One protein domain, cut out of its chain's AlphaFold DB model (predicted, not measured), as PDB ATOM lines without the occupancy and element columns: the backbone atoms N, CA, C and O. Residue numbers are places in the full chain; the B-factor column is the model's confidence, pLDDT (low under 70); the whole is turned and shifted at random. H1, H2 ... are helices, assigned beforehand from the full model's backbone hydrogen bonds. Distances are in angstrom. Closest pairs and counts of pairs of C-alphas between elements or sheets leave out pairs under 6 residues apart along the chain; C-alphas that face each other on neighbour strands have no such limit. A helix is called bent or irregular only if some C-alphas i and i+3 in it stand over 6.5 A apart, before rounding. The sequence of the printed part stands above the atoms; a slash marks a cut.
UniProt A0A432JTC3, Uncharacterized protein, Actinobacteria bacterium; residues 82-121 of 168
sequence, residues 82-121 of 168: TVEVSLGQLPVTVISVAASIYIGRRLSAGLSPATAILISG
ATOM      1  N   THR A  82     167.216 131.170 112.390       81.75
ATOM      2  CA  THR A  82     167.749 130.204 113.370       81.75
ATOM      3  C   THR A  82     168.287 130.892 114.637       81.75
ATOM      4  O   THR A  82     168.227 130.329 115.734       81.75
ATOM      5  N   VAL A  83     168.768 132.135 114.506       84.69
ATOM      6  CA  VAL A  83     169.256 132.951 115.628       84.69
ATOM      7  C   VAL A  83     168.116 133.370 116.560       84.69
ATOM      8  O   VAL A  83     168.264 133.279 117.775       84.69
ATOM      9  N   GLU A  84     166.962 133.760 116.018       83.50
ATOM     10  CA  GLU A  84     165.791 134.172 116.809       83.50
ATOM     11  C   GLU A  84     165.181 132.994 117.568       83.50
ATOM     12  O   GLU A  84     164.836 133.128 118.741       83.50
ATOM     13  N   VAL A  85     165.128 131.815 116.940       84.00
ATOM     14  CA  VAL A  85     164.699 130.575 117.607       84.00
ATOM     15  C   VAL A  85     165.616 130.263 118.790       84.00
ATOM     16  O   VAL A  85     165.138 130.003 119.893       84.00
ATOM     17  N   SER A  86     166.932 130.362 118.587       84.50
ATOM     18  CA  SER A  86     167.928 130.084 119.630       84.50
ATOM     19  C   SER A  86     167.855 131.098 120.780       84.50
ATOM     20  O   SER A  86     167.921 130.719 121.950       84.50
ATOM     21  N   LEU A  87     167.650 132.384 120.469       88.50
ATOM     22  CA  LEU A  87     167.410 133.439 121.461       88.50
ATOM     23  C   LEU A  87     166.124 133.187 122.258       88.50
ATOM     24  O   LEU A  87     166.119 133.350 123.476       88.50
ATOM     25  N   GLY A  88     165.058 132.732 121.595       84.81
ATOM     26  CA  GLY A  88     163.795 132.361 122.235       84.81
ATOM     27  C   GLY A  88     163.900 131.146 123.165       84.81
ATOM     28  O   GLY A  88     163.086 130.997 124.076       84.81
ATOM     29  N   GLN A  89     164.920 130.301 122.990       85.69
ATOM     30  CA  GLN A  89     165.168 129.137 123.848       85.69
ATOM     31  C   GLN A  89     165.973 129.474 125.114       85.69
ATOM     32  O   GLN A  89     165.831 128.776 126.121       85.69
ATOM     33  N   LEU A  90     166.759 130.556 125.114       89.75
ATOM     34  CA  LEU A  90     167.555 130.971 126.279       89.75
ATOM     35  C   LEU A  90     166.726 131.130 127.569       89.75
ATOM     36  O   LEU A  90     167.148 130.593 128.598       89.75
ATOM     37  N   PRO A  91     165.546 131.788 127.566       90.69
ATOM     38  CA  PRO A  91     164.723 131.911 128.766       90.69
ATOM     39  C   PRO A  91     164.328 130.556 129.355       90.69
ATOM     40  O   PRO A  91     164.366 130.380 130.572       90.69
ATOM     41  N   VAL A  92     164.003 129.577 128.505       88.06
ATOM     42  CA  VAL A  92     163.621 128.226 128.942       88.06
ATOM     43  C   VAL A  92     164.784 127.557 129.668       88.06
ATOM     44  O   VAL A  92     164.585 126.961 130.729       88.06
ATOM     45  N   THR A  93     166.007 127.694 129.155       89.44
ATOM     46  CA  THR A  93     167.207 127.154 129.804       89.44
ATOM     47  C   THR A  93     167.476 127.838 131.142       89.44
ATOM     48  O   THR A  93     167.708 127.150 132.136       89.44
ATOM     49  N   VAL A  94     167.389 129.169 131.202       94.06
ATOM     50  CA  VAL A  94     167.611 129.937 132.440       94.06
ATOM     51  C   VAL A  94     166.605 129.540 133.520       94.06
ATOM     52  O   VAL A  94     166.998 129.241 134.649       94.06
ATOM     53  N   ILE A  95     165.316 129.475 133.171       93.56
ATOM     54  CA  ILE A  95     164.253 129.053 134.091       93.56
ATOM     55  C   ILE A  95     164.486 127.610 134.545       93.56
ATOM     56  O   ILE A  95     164.349 127.319 135.731       93.56
ATOM     57  N   SER A  96     164.885 126.719 133.636       88.06
ATOM     58  CA  SER A  96     165.152 125.314 133.964       88.06
ATOM     59  C   SER A  96     166.308 125.169 134.954       88.06
ATOM     60  O   SER A  96     166.164 124.479 135.960       88.06
ATOM     61  N   VAL A  97     167.425 125.867 134.731       93.06
ATOM     62  CA  VAL A  97     168.576 125.862 135.651       93.06
ATOM     63  C   VAL A  97     168.183 126.434 137.013       93.06
ATOM     64  O   VAL A  97     168.473 125.827 138.048       93.06
ATOM     65  N   ALA A  98     167.471 127.563 137.029       93.38
ATOM     66  CA  ALA A  98     166.983 128.167 138.264       93.38
ATOM     67  C   ALA A  98     166.045 127.215 139.028       93.38
ATOM     68  O   ALA A  98     166.182 127.056 140.244       93.38
ATOM     69  N   ALA A  99     165.142 126.531 138.320       89.06
ATOM     70  CA  ALA A  99     164.248 125.533 138.891       89.06
ATOM     71  C   ALA A  99     165.020 124.333 139.459       89.06
ATOM     72  O   ALA A  99     164.747 123.929 140.588       89.06
ATOM     73  N   SER A 100     166.020 123.801 138.748       87.19
ATOM     74  CA  SER A 100     166.864 122.703 139.240       87.19
ATOM     75  C   SER A 100     167.601 123.074 140.528       87.19
ATOM     76  O   SER A 100     167.597 122.291 141.478       87.19
ATOM     77  N   ILE A 101     168.173 124.280 140.605       91.31
ATOM     78  CA  ILE A 101     168.835 124.776 141.822       91.31
ATOM     79  C   ILE A 101     167.817 124.941 142.955       91.31
ATOM     80  O   ILE A 101     168.071 124.536 144.093       91.31
ATOM     81  N   TYR A 102     166.649 125.516 142.657       88.44
ATOM     82  CA  TYR A 102     165.590 125.721 143.640       88.44
ATOM     83  C   TYR A 102     165.100 124.395 144.233       88.44
ATOM     84  O   TYR A 102     165.059 124.245 145.457       88.44
ATOM     85  N   ILE A 103     164.776 123.425 143.375       85.88
ATOM     86  CA  ILE A 103     164.309 122.092 143.766       85.88
ATOM     87  C   ILE A 103     165.412 121.344 144.516       85.88
ATOM     88  O   ILE A 103     165.141 120.794 145.580       85.88
ATOM     89  N   GLY A 104     166.657 121.383 144.029       84.44
ATOM     90  CA  GLY A 104     167.801 120.754 144.691       84.44
ATOM     91  C   GLY A 104     168.009 121.283 146.109       84.44
ATOM     92  O   GLY A 104     168.091 120.505 147.056       84.44
ATOM     93  N   ARG A 105     167.975 122.608 146.294       85.56
ATOM     94  CA  ARG A 105     168.090 123.229 147.624       85.56
ATOM     95  C   ARG A 105     166.927 122.861 148.544       85.56
ATOM     96  O   ARG A 105     167.123 122.678 149.742       85.56
ATOM     97  N   ARG A 106     165.717 122.759 147.997       79.94
ATOM     98  CA  ARG A 106     164.512 122.364 148.738       79.94
ATOM     99  C   ARG A 106     164.549 120.896 149.163       79.94
ATOM    100  O   ARG A 106     164.172 120.600 150.294       79.94
ATOM    101  N   LEU A 107     165.061 120.010 148.314       81.56
ATOM    102  CA  LEU A 107     165.240 118.595 148.629       81.56
ATOM    103  C   LEU A 107     166.300 118.400 149.725       81.56
ATOM    104  O   LEU A 107     166.054 117.692 150.700       81.56
ATOM    105  N   SER A 108     167.421 119.125 149.643       77.94
ATOM    106  CA  SER A 108     168.458 119.138 150.688       77.94
ATOM    107  C   SER A 108     167.982 119.739 152.016       77.94
ATOM    108  O   SER A 108     168.539 119.432 153.063       77.94
ATOM    109  N   ALA A 109     166.938 120.574 151.994       79.31
ATOM    110  CA  ALA A 109     166.319 121.154 153.187       79.31
ATOM    111  C   ALA A 109     165.293 120.222 153.870       79.31
ATOM    112  O   ALA A 109     164.613 120.651 154.801       79.31
ATOM    113  N   GLY A 110     165.162 118.966 153.424       77.25
ATOM    114  CA  GLY A 110     164.318 117.951 154.065       77.25
ATOM    115  C   GLY A 110     162.933 117.770 153.442       77.25
ATOM    116  O   GLY A 110     162.099 117.059 154.005       77.25
ATOM    117  N   LEU A 111     162.659 118.370 152.277       73.81
ATOM    118  CA  LEU A 111     161.450 118.027 151.529       73.81
ATOM    119  C   LEU A 111     161.582 116.612 150.970       73.81
ATOM    120  O   LEU A 111     162.527 116.295 150.252       73.81
ATOM    121  N   SER A 112     160.609 115.760 151.293       74.50
ATOM    122  CA  SER A 112     160.545 114.414 150.733       74.50
ATOM    123  C   SER A 112     160.393 114.489 149.205       74.50
ATOM    124  O   SER A 112     159.562 115.269 148.724       74.50
ATOM    125  N   PRO A 113     161.119 113.659 148.428       68.88
ATOM    126  CA  PRO A 113     160.952 113.555 146.975       68.88
ATOM    127  C   PRO A 113     159.493 113.335 146.556       68.88
ATOM    128  O   PRO A 113     159.053 113.859 145.538       68.88
ATOM    129  N   ALA A 114     158.715 112.634 147.387       67.44
ATOM    130  CA  ALA A 114     157.288 112.420 147.167       67.44
ATOM    131  C   ALA A 114     156.481 113.730 147.223       67.44
ATOM    132  O   ALA A 114     155.582 113.934 146.413       67.44
ATOM    133  N   THR A 115     156.819 114.643 148.136       68.50
ATOM    134  CA  THR A 115     156.174 115.957 148.246       68.50
ATOM    135  C   THR A 115     156.558 116.856 147.074       68.50
ATOM    136  O   THR A 115     155.708 117.564 146.547       68.50
ATOM    137  N   ALA A 116     157.814 116.792 146.622       65.12
ATOM    138  CA  ALA A 116     158.256 117.520 145.435       65.12
ATOM    139  C   ALA A 116     157.502 117.054 144.177       65.12
ATOM    140  O   ALA A 116     156.991 117.890 143.436       65.12
ATOM    141  N   ILE A 117     157.341 115.737 144.002       68.81
ATOM    142  CA  ILE A 117     156.566 115.150 142.900       68.81
ATOM    143  C   ILE A 117     155.082 115.519 143.005       68.81
ATOM    144  O   ILE A 117     154.477 115.860 141.997       68.81
ATOM    145  N   LEU A 118     154.495 115.518 144.205       70.00
ATOM    146  CA  LEU A 118     153.093 115.910 144.407       70.00
ATOM    147  C   LEU A 118     152.832 117.388 144.085       70.00
ATOM    148  O   LEU A 118     151.757 117.715 143.591       70.00
ATOM    149  N   ILE A 119     153.800 118.271 144.350       69.00
ATOM    150  CA  ILE A 119     153.696 119.702 144.034       69.00
ATOM    151  C   ILE A 119     153.890 119.945 142.529       69.00
ATOM    152  O   ILE A 119     153.211 120.799 141.963       69.00
ATOM    153  N   SER A 120     154.788 119.202 141.869       61.47
ATOM    154  CA  SER A 120     155.093 119.382 140.441       61.47
ATOM    155  C   SER A 120     154.198 118.581 139.491       61.47
ATOM    156  O   SER A 120     154.093 118.917 138.316       61.47
ATOM    157  N   GLY A 121     153.598 117.492 139.965       57.12
ATOM    158  CA  GLY A 121     152.972 116.474 139.133       57.12
ATOM    159  C   GLY A 121     151.901 115.720 139.903       57.12
ATOM    160  O   GLY A 121     152.123 114.629 140.423       57.12
TER     161      GLY A 121
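AT A GLANCE: This is residues 82 to 121 of the 168 residues of an uncharacterized protein of Actinobacteria bacterium (UniProt A0A432JTC3). One long helix, H1, makes nearly the whole length of a rod, and after its last residue, Ser 108, the backbone folds back through a tight link into a short helix, H2, as a lopsided helical hairpin. Most of H1, residues 82 to 102, sticks out free of any partner. The printed part has 40 residues with two named helices, H1 then H2, and no named strand; the class is all helix. It is extended, with a radius of gyration of the C-alphas of 13.9 A and spans of 42 by 19 by 8 A.

HOW THE PARTS SIT: H1, residues 82 to 108, is only just irregular: C-alphas 88 and 91 are 6.6 A apart. H2, residues 113 to 120, and H1 form a hairpin. They only just touch, with 3 pairs of C-alphas within 8 A, and H1 does so with residues 103 to 107 alone. The closest C-alphas are those of Leu 107 and Pro 113, 6.8 A apart. The helices run opposite ways at a steep tilt of 42 degrees. In H2 every O i to N i+4 pair is within hydrogen-bond range; in H1, 21 of 23 are.

IN THESE COORDINATES: H1 runs 38.9 A from C-alpha 82 at (167.749, 130.204, 113.370) to C-alpha 108 at (168.458, 119.138, 150.688). H2 measures 10.5 A and ends at C-alpha 120, (155.093, 119.382, 140.441).

THE WHOLE: The C-alphas farthest apart, those of Thr 82 and Gly 110, are 42.6 A apart. The printed part has no cut. Residues 113 to 117 and 119 to 121 have pLDDT under 70.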